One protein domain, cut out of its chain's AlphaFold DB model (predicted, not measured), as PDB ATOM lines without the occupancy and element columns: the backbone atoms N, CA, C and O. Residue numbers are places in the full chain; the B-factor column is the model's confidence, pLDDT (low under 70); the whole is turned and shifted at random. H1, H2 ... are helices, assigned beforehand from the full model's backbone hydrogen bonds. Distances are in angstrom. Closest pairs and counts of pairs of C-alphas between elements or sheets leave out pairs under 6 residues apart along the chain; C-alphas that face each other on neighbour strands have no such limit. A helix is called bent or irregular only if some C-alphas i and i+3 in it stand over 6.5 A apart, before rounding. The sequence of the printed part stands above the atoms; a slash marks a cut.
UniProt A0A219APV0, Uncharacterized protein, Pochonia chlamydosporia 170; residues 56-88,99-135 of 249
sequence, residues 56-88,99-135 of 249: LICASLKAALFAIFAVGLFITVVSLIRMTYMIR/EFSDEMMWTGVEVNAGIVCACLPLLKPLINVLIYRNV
ATOM      1  N   LEU A  56      37.228 -65.489  27.512       63.28
ATOM      2  CA  LEU A  56      36.767 -64.096  27.585       63.28
ATOM      3  C   LEU A  56      37.612 -63.146  26.722       63.28
ATOM      4  O   LEU A  56      37.067 -62.249  26.067       63.28
ATOM      5  N   ILE A  57      38.929 -63.365  26.639       68.31
ATOM      6  CA  ILE A  57      39.790 -62.565  25.756       68.31
ATOM      7  C   ILE A  57      39.524 -62.901  24.282       68.31
ATOM      8  O   ILE A  57      39.405 -62.004  23.448       68.31
ATOM      9  N   CYS A  58      39.311 -64.178  23.950       65.19
ATOM     10  CA  CYS A  58      38.936 -64.590  22.600       65.19
ATOM     11  C   CYS A  58      37.526 -64.119  22.227       65.19
ATOM     12  O   CYS A  58      37.306 -63.716  21.083       65.19
ATOM     13  N   ALA A  59      36.576 -64.139  23.168       67.81
ATOM     14  CA  ALA A  59      35.215 -63.657  22.950       67.81
ATOM     15  C   ALA A  59      35.184 -62.147  22.694       67.81
ATOM     16  O   ALA A  59      34.553 -61.719  21.730       67.81
ATOM     17  N   SER A  60      35.917 -61.347  23.475       70.06
ATOM     18  CA  SER A  60      36.024 -59.898  23.244       70.06
ATOM     19  C   SER A  60      36.751 -59.567  21.938       70.06
ATOM     20  O   SER A  60      36.327 -58.670  21.212       70.06
ATOM     21  N   LEU A  61      37.771 -60.342  21.551       70.25
ATOM     22  CA  LEU A  61      38.417 -60.215  20.240       70.25
ATOM     23  C   LEU A  61      37.474 -60.561  19.084       70.25
ATOM     24  O   LEU A  61      37.486 -59.874  18.063       70.25
ATOM     25  N   LYS A  62      36.674 -61.622  19.221       71.25
ATOM     26  CA  LYS A  62      35.676 -62.015  18.214       71.25
ATOM     27  C   LYS A  62      34.572 -60.966  18.128       71.25
ATOM     28  O   LYS A  62      34.253 -60.544  17.024       71.25
ATOM     29  N   ALA A  63      34.062 -60.481  19.257       72.94
ATOM     30  CA  ALA A  63      33.073 -59.408  19.306       72.94
ATOM     31  C   ALA A  63      33.604 -58.110  18.678       72.94
ATOM     32  O   ALA A  63      32.899 -57.487  17.891       72.94
ATOM     33  N   ALA A  64      34.864 -57.744  18.932       76.88
ATOM     34  CA  ALA A  64      35.503 -56.592  18.299       76.88
ATOM     35  C   ALA A  64      35.630 -56.760  16.775       76.88
ATOM     36  O   ALA A  64      35.363 -55.821  16.032       76.88
ATOM     37  N   LEU A  65      35.985 -57.955  16.288       75.25
ATOM     38  CA  LEU A  65      36.031 -58.241  14.848       75.25
ATOM     39  C   LEU A  65      34.644 -58.157  14.202       75.25
ATOM     40  O   LEU A  65      34.505 -57.551  13.143       75.25
ATOM     41  N   PHE A  66      33.621 -58.717  14.852       78.12
ATOM     42  CA  PHE A  66      32.237 -58.603  14.396       78.12
ATOM     43  C   PHE A  66      31.749 -57.153  14.406       78.12
ATOM     44  O   PHE A  66      31.088 -56.741  13.459       78.12
ATOM     45  N   ALA A  67      32.120 -56.359  15.412       79.94
ATOM     46  CA  ALA A  67      31.783 -54.941  15.477       79.94
ATOM     47  C   ALA A  67      32.435 -54.146  14.335       79.94
ATOM     48  O   ALA A  67      31.755 -53.378  13.663       79.94
ATOM     49  N   ILE A  68      33.722 -54.367  14.051       79.25
ATOM     50  CA  ILE A  68      34.427 -53.695  12.945       79.25
ATOM     51  C   ILE A  68      33.836 -54.106  11.590       79.25
ATOM     52  O   ILE A  68      33.657 -53.263  10.714       79.25
ATOM     53  N   PHE A  69      33.486 -55.384  11.421       77.81
ATOM     54  CA  PHE A  69      32.822 -55.871  10.214       77.81
ATOM     55  C   PHE A  69      31.418 -55.271  10.043       77.81
ATOM     56  O   PHE A  69      31.069 -54.838   8.948       77.81
ATOM     57  N   ALA A  70      30.636 -55.181  11.123       80.62
ATOM     58  CA  ALA A  70      29.313 -54.562  11.113       80.62
ATOM     59  C   ALA A  70      29.381 -53.060  10.798       80.62
ATOM     60  O   ALA A  70      28.586 -52.571  10.002       80.62
ATOM     61  N   VAL A  71      30.360 -52.341  11.358       80.00
ATOM     62  CA  VAL A  71      30.605 -50.924  11.044       80.00
ATOM     63  C   VAL A  71      31.026 -50.756   9.582       80.00
ATOM     64  O   VAL A  71      30.493 -49.890   8.897       80.00
ATOM     65  N   GLY A  72      31.907 -51.617   9.064       77.31
ATOM     66  CA  GLY A  72      32.288 -51.610   7.649       77.31
ATOM     67  C   GLY A  72      31.099 -51.846   6.714       77.31
ATOM     68  O   GLY A  72      30.919 -51.105   5.752       77.31
ATOM     69  N   LEU A  73      30.247 -52.827   7.028       78.25
ATOM     70  CA  LEU A  73      29.022 -53.111   6.273       78.25
ATOM     71  C   LEU A  73      27.996 -51.969   6.372       78.25
ATOM     72  O   LEU A  73      27.300 -51.662   5.411       78.25
ATOM     73  N   PHE A  74      27.904 -51.306   7.521       81.81
ATOM     74  CA  PHE A  74      27.040 -50.141   7.678       81.81
ATOM     75  C   PHE A  74      27.507 -48.973   6.798       81.81
ATOM     76  O   PHE A  74      26.704 -48.374   6.084       81.81
ATOM     77  N   ILE A  75      28.812 -48.691   6.780       81.88
ATOM     78  CA  ILE A  75      29.403 -47.622   5.963       81.88
ATOM     79  C   ILE A  75      29.195 -47.885   4.466       81.88
ATOM     80  O   ILE A  75      28.878 -46.955   3.722       81.88
ATOM     81  N   THR A  76      29.315 -49.137   4.007       80.00
ATOM     82  CA  THR A  76      29.052 -49.469   2.596       80.00
ATOM     83  C   THR A  76      27.589 -49.243   2.224       80.00
ATOM     84  O   THR A  76      27.321 -48.681   1.165       80.00
ATOM     85  N   VAL A  77      26.641 -49.590   3.099       83.38
ATOM     86  CA  VAL A  77      25.210 -49.319   2.879       83.38
ATOM     87  C   VAL A  77      24.926 -47.813   2.831       83.38
ATOM     88  O   VAL A  77      24.244 -47.359   1.916       83.38
ATOM     89  N   VAL A  78      25.487 -47.019   3.749       85.75
ATOM     90  CA  VAL A  78      25.349 -45.548   3.742       85.75
ATOM     91  C   VAL A  78      25.922 -44.937   2.456       85.75
ATOM     92  O   VAL A  78      25.300 -44.057   1.860       85.75
ATOM     93  N   SER A  79      27.068 -45.438   1.986       81.75
ATOM     94  CA  SER A  79      27.691 -44.997   0.731       81.75
ATOM     95  C   SER A  79      26.828 -45.324  -0.494       81.75
ATOM     96  O   SER A  79      26.614 -44.464  -1.349       81.75
ATOM     97  N   LEU A  80      26.237 -46.526  -0.545       83.06
ATOM     98  CA  LEU A  80      25.302 -46.917  -1.607       83.06
ATOM     99  C   LEU A  80      24.046 -46.041  -1.615       83.06
ATOM    100  O   LEU A  80      23.622 -45.589  -2.676       83.06
ATOM    101  N   ILE A  81      23.481 -45.751  -0.441       87.31
ATOM    102  CA  ILE A  81      22.322 -44.864  -0.305       87.31
ATOM    103  C   ILE A  81      22.662 -43.473  -0.857       87.31
ATOM    104  O   ILE A  81      21.955 -42.970  -1.732       87.31
ATOM    105  N   ARG A  82      23.788 -42.884  -0.435       82.50
ATOM    106  CA  ARG A  82      24.274 -41.593  -0.951       82.50
ATOM    107  C   ARG A  82      24.452 -41.612  -2.478       82.50
ATOM    108  O   ARG A  82      24.020 -40.675  -3.145       82.50
ATOM    109  N   MET A  83      25.020 -42.682  -3.036       80.75
ATOM    110  CA  MET A  83      25.205 -42.850  -4.484       80.75
ATOM    111  C   MET A  83      23.866 -42.923  -5.232       80.75
ATOM    112  O   MET A  83      23.699 -42.285  -6.270       80.75
ATOM    113  N   THR A  84      22.879 -43.640  -4.688       81.38
ATOM    114  CA  THR A  84      21.543 -43.721  -5.300       81.38
ATOM    115  C   THR A  84      20.794 -42.395  -5.280       81.38
ATOM    116  O   THR A  84      20.110 -42.091  -6.254       81.38
ATOM    117  N   TYR A  85      20.945 -41.581  -4.230       81.75
ATOM    118  CA  TYR A  85      20.371 -40.234  -4.205       81.75
ATOM    119  C   TYR A  85      20.988 -39.344  -5.280       81.75
ATOM    120  O   TYR A  85      20.258 -38.635  -5.964       81.75
ATOM    121  N   MET A  86      22.303 -39.431  -5.482       66.75
ATOM    122  CA  MET A  86      22.982 -38.616  -6.484       66.75
ATOM    123  C   MET A  86      22.514 -38.946  -7.907       66.75
ATOM    124  O   MET A  86      22.180 -38.038  -8.656       66.75
ATOM    125  N   ILE A  87      22.387 -40.231  -8.255       72.62
ATOM    126  CA  ILE A  87      21.934 -40.682  -9.589       72.62
ATOM    127  C   ILE A  87      20.488 -40.237  -9.895       72.62
ATOM    128  O   ILE A  87      20.072 -40.206 -11.051       72.62
ATOM    129  N   ARG A  88      19.698 -39.899  -8.868       72.44
ATOM    130  CA  ARG A  88      18.313 -39.427  -9.018       72.44
ATOM    131  C   ARG A  88      18.187 -37.911  -9.188       72.44
ATOM    132  O   ARG A  88      17.100 -37.468  -9.553       72.44
ATOM    133  N   GLU A  99      33.366 -31.748  -7.864       71.25
ATOM    134  CA  GLU A  99      33.310 -31.606  -6.398       71.25
ATOM    135  C   GLU A  99      32.996 -32.941  -5.703       71.25
ATOM    136  O   GLU A  99      33.541 -33.279  -4.652       71.25
ATOM    137  N   PHE A 100      32.144 -33.763  -6.321       69.50
ATOM    138  CA  PHE A 100      31.762 -35.061  -5.769       69.50
ATOM    139  C   PHE A 100      32.928 -36.058  -5.701       69.50
ATOM    140  O   PHE A 100      33.006 -36.863  -4.771       69.50
ATOM    141  N   SER A 101      33.829 -36.013  -6.685       71.00
ATOM    142  CA  SER A 101      34.964 -36.934  -6.784       71.00
ATOM    143  C   SER A 101      35.963 -36.726  -5.642       71.00
ATOM    144  O   SER A 101      36.395 -37.703  -5.026       71.00
ATOM    145  N   ASP A 102      36.263 -35.470  -5.306       73.88
ATOM    146  CA  ASP A 102      37.173 -35.125  -4.208       73.88
ATOM    147  C   ASP A 102      36.561 -35.461  -2.835       73.88
ATOM    148  O   ASP A 102      37.227 -36.041  -1.970       73.88
ATOM    149  N   GLU A 103      35.257 -35.232  -2.663       72.50
ATOM    150  CA  GLU A 103      34.514 -35.598  -1.448       72.50
ATOM    151  C   GLU A 103      34.495 -37.126  -1.212       72.50
ATOM    152  O   GLU A 103      34.572 -37.620  -0.079       72.50
ATOM    153  N   MET A 104      34.420 -37.921  -2.284       73.19
ATOM    154  CA  MET A 104      34.432 -39.385  -2.193       73.19
ATOM    155  C   MET A 104      35.816 -39.933  -1.808       73.19
ATOM    156  O   MET A 104      35.911 -40.935  -1.094       73.19
ATOM    157  N   MET A 105      36.895 -39.266  -2.227       73.44
ATOM    158  CA  MET A 105      38.257 -39.621  -1.818       73.44
ATOM    159  C   MET A 105      38.510 -39.284  -0.345       73.44
ATOM    160  O   MET A 105      39.048 -40.117   0.388       73.44
ATOM    161  N   TRP A 106      38.076 -38.104   0.111       78.00
ATOM    162  CA  TRP A 106      38.248 -37.657   1.497       78.00
ATOM    163  C   TRP A 106      37.555 -38.587   2.504       78.00
ATOM    164  O   TRP A 106      38.179 -39.070   3.452       78.00
ATOM    165  N   THR A 107      36.298 -38.946   2.233       78.56
ATOM    166  CA  THR A 107      35.531 -39.889   3.069       78.56
ATOM    167  C   THR A 107      36.155 -41.290   3.113       78.56
ATOM    168  O   THR A 107      36.135 -41.954   4.151       78.56
ATOM    169  N   GLY A 108      36.780 -41.741   2.021       74.25
ATOM    170  CA  GLY A 108      37.539 -42.992   1.999       74.25
ATOM    171  C   GLY A 108      38.741 -42.975   2.950       74.25
ATOM    172  O   GLY A 108      38.986 -43.956   3.659       74.25
ATOM    173  N   VAL A 109      39.481 -41.867   3.010       73.88
ATOM    174  CA  VAL A 109      40.620 -41.712   3.932       73.88
ATOM    175  C   VAL A 109      40.144 -41.646   5.385       73.88
ATOM    176  O   VAL A 109      40.741 -42.293   6.247       73.88
ATOM    177  N   GLU A 110      39.039 -40.952   5.651       77.25
ATOM    178  CA  GLU A 110      38.440 -40.833   6.984       77.25
ATOM    179  C   GLU A 110      38.014 -42.191   7.557       77.25
ATOM    180  O   GLU A 110      38.361 -42.530   8.690       77.25
ATOM    181  N   VAL A 111      37.342 -43.025   6.757       76.31
ATOM    182  CA  VAL A 111      36.917 -44.371   7.178       76.31
ATOM    183  C   VAL A 111      38.123 -45.262   7.480       76.31
ATOM    184  O   VAL A 111      38.149 -45.951   8.502       76.31
ATOM    185  N   ASN A 112      39.154 -45.229   6.633       71.19
ATOM    186  CA  ASN A 112      40.365 -46.024   6.848       71.19
ATOM    187  C   ASN A 112      41.150 -45.557   8.084       71.19
ATOM    188  O   ASN A 112      41.616 -46.390   8.866       71.19
ATOM    189  N   ALA A 113      41.233 -44.246   8.322       72.25
ATOM    190  CA  ALA A 113      41.826 -43.687   9.534       72.25
ATOM    191  C   ALA A 113      41.014 -44.047  10.791       72.25
ATOM    192  O   ALA A 113      41.593 -44.441  11.807       72.25
ATOM    193  N   GLY A 114      39.681 -43.998  10.716       77.19
ATOM    194  CA  GLY A 114      38.771 -44.384  11.795       77.19
ATOM    195  C   GLY A 114      38.901 -45.858  12.171       77.19
ATOM    196  O   GLY A 114      39.009 -46.188  13.354       77.19
ATOM    197  N   ILE A 115      39.002 -46.747  11.178       73.19
ATOM    198  CA  ILE A 115      39.245 -48.175  11.406       73.19
ATOM    199  C   ILE A 115      40.592 -48.371  12.096       73.19
ATOM    200  O   ILE A 115      40.636 -49.078  13.097       73.19
ATOM    201  N   VAL A 116      41.670 -47.730  11.623       72.00
ATOM    202  CA  VAL A 116      43.016 -47.823  12.224       72.00
ATOM    203  C   VAL A 116      43.041 -47.289  13.661       72.00
ATOM    204  O   VAL A 116      43.679 -47.899  14.524       72.00
ATOM    205  N   CYS A 117      42.309 -46.208  13.935       70.56
ATOM    206  CA  CYS A 117      42.168 -45.621  15.267       70.56
ATOM    207  C   CYS A 117      41.373 -46.533  16.218       70.56
ATOM    208  O   CYS A 117      41.793 -46.777  17.350       70.56
ATOM    209  N   ALA A 118      40.289 -47.148  15.739       71.75
ATOM    210  CA  ALA A 118      39.440 -48.049  16.525       71.75
ATOM    211  C   ALA A 118      40.170 -49.310  17.023       71.75
ATOM    212  O   ALA A 118      39.752 -49.937  17.996       71.75
ATOM    213  N   CYS A 119      41.290 -49.684  16.404       68.25
ATOM    214  CA  CYS A 119      42.111 -50.822  16.827       68.25
ATOM    215  C   CYS A 119      43.345 -50.445  17.665       68.25
ATOM    216  O   CYS A 119      44.053 -51.346  18.122       68.25
ATOM    217  N   LEU A 120      43.570 -49.159  17.958       60.34
ATOM    218  CA  LEU A 120      44.539 -48.698  18.963       60.34
ATOM    219  C   LEU A 120      44.261 -49.204  20.396       60.34
ATOM    220  O   LEU A 120      45.215 -49.631  21.051       60.34
ATOM    221  N   PRO A 121      43.013 -49.252  20.915       58.97
ATOM    222  CA  PRO A 121      42.755 -49.796  22.255       58.97
ATOM    223  C   PRO A 121      43.113 -51.285  22.389       58.97
ATOM    224  O   PRO A 121      43.463 -51.737  23.478       58.97
ATOM    225  N   LEU A 122      43.122 -52.032  21.281       62.09
ATOM    226  CA  LEU A 122      43.486 -53.451  21.241       62.09
ATOM    227  C   LEU A 122      45.009 -53.682  21.181       62.09
ATOM    228  O   LEU A 122      45.470 -54.797  21.423       62.09
ATOM    229  N   LEU A 123      45.798 -52.637  20.895       60.38
ATOM    230  CA  LEU A 123      47.263 -52.683  20.929       60.38
ATOM    231  C   LEU A 123      47.837 -52.519  22.342       60.38
ATOM    232  O   LEU A 123      48.958 -52.957  22.566       60.38
ATOM    233  N   LYS A 124      47.103 -51.945  23.305       58.16
ATOM    234  CA  LYS A 124      47.581 -51.765  24.692       58.16
ATOM    235  C   LYS A 124      48.089 -53.059  25.358       58.16
ATOM    236  O   LYS A 124      49.216 -53.047  25.852       58.16
ATOM    237  N   PRO A 125      47.348 -54.187  25.349       59.94
ATOM    238  CA  PRO A 125      47.865 -55.439  25.907       59.94
ATOM    239  C   PRO A 125      49.027 -56.009  25.078       59.94
ATOM    240  O   PRO A 125      49.936 -56.624  25.625       59.94
ATOM    241  N   LEU A 126      49.041 -55.755  23.767       58.69
ATOM    242  CA  LEU A 126      50.045 -56.279  22.842       58.69
ATOM    243  C   LEU A 126      51.387 -55.545  22.974       58.69
ATOM    244  O   LEU A 126      52.433 -56.182  22.958       58.69
ATOM    245  N   ILE A 127      51.358 -54.229  23.188       64.94
ATOM    246  CA  ILE A 127      52.534 -53.398  23.468       64.94
ATOM    247  C   ILE A 127      53.112 -53.753  24.837       64.94
ATOM    248  O   ILE A 127      54.319 -53.924  24.944       64.94
ATOM    249  N   ASN A 128      52.275 -53.936  25.866       64.50
ATOM    250  CA  ASN A 128      52.772 -54.297  27.195       64.50
ATOM    251  C   ASN A 128      53.457 -55.675  27.187       64.50
ATOM    252  O   ASN A 128      54.528 -55.838  27.759       64.50
ATOM    253  N   VAL A 129      52.903 -56.651  26.459       64.69
ATOM    254  CA  VAL A 129      53.518 -57.981  26.310       64.69
ATOM    255  C   VAL A 129      54.759 -57.948  25.410       64.69
ATOM    256  O   VAL A 129      55.740 -58.621  25.722       64.69
ATOM    257  N   LEU A 130      54.763 -57.172  24.320       66.56
ATOM    258  CA  LEU A 130      55.913 -57.059  23.414       66.56
ATOM    259  C   LEU A 130      57.085 -56.321  24.076       66.56
ATOM    260  O   LEU A 130      58.213 -56.798  24.009       66.56
ATOM    261  N   ILE A 131      56.823 -55.207  24.767       68.06
ATOM    262  CA  ILE A 131      57.839 -54.450  25.511       68.06
ATOM    263  C   ILE A 131      58.361 -55.284  26.685       68.06
ATOM    264  O   ILE A 131      59.573 -55.407  26.842       68.06
ATOM    265  N   TYR A 132      57.488 -55.942  27.459       59.16
ATOM    266  CA  TYR A 132      57.933 -56.796  28.566       59.16
ATOM    267  C   TYR A 132      58.736 -58.017  28.072       59.16
ATOM    268  O   TYR A 132      59.735 -58.391  28.682       59.16
ATOM    269  N   ARG A 133      58.382 -58.601  26.916       60.19
ATOM    270  CA  ARG A 133      59.155 -59.682  26.274       60.19
ATOM    271  C   ARG A 133      60.530 -59.206  25.797       60.19
ATOM    272  O   ARG A 133      61.506 -59.920  26.001       60.19
ATOM    273  N   ASN A 134      60.613 -58.038  25.164       65.38
ATOM    274  CA  ASN A 134      61.859 -57.556  24.562       65.38
ATOM    275  C   ASN A 134      62.836 -56.975  25.598       65.38
ATOM    276  O   ASN A 134      64.042 -57.001  25.373       65.38
ATOM    277  N   VAL A 135      62.327 -56.476  26.730       62.84
ATOM    278  CA  VAL A 135      63.143 -55.886  27.805       62.84
ATOM    279  C   VAL A 135      63.565 -56.927  28.851       62.84
ATOM    280  O   VAL A 135      64.707 -56.892  29.297       62.84
TER     281      VAL A 135
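Overview. This is residues 56 to 88 and 99 to 135 of the 249 residues of an uncharacterized protein of Pochonia chlamydosporia 170 (UniProt A0A219APV0). One long helix, H1, and a shorter one, H2, run side by side in opposite directions, with a loose gap between them. A short third helix, H3, turns away beyond the end of H2 and sticks out free at one end of the rod-shaped whole. The printed part has 70 residues with three named helices, in the order H1, H2, H3 along the chain, and no named strand; the class is all helix. The whole is extended, with a radius of gyration of the C-alphas of 17.3 A and spans of 58 by 25 by 10 A.

Arrangement. H1, residues 56 to 88, is the longest helix and touches no helix. H2, residues 99 to 118, is close to H1 but not clearly touching it: the closest C-alphas, those of Ile 68 and Ile 115, are 7.5 A apart. Their lines stand at a shallow tilt of 8 degrees, and they run opposite ways, centre to centre 14.1 A. H3, residues 124 to 135, is apart from both H1 and H2. Within H1, residues 80 to 85 stand free; so do residues 123 to 135, of which 124 to 135 belong to H3. In H1, H2 and H3 every O i to N i+4 pair is within hydrogen-bond range.

Along the chain. H1 begins with C-alpha 56 at (36.767, -64.096, 27.585) and is 47.8 A from first to last C-alpha. H2 measures 28.9 A, from C-alpha 99 at (33.310, -31.606, -6.398) to C-alpha 118. H3 measures 16.4 A and ends with C-alpha 135 at (63.143, -55.886, 27.805). No helix is bent.

Size, cuts and confidence. The two C-alphas farthest apart, those of Arg 88 and Val 135, are 60.3 A apart. Residues 89 to 98 are not printed, and C-alphas 88 and 99 are 17.1 A apart across the cut. The link from H2 to H3 is tight, with 5 residues. The mean pLDDT of the printed part is 72.4; it is under 70 at residues 56 to 59, 86, 100 and 119 to 135.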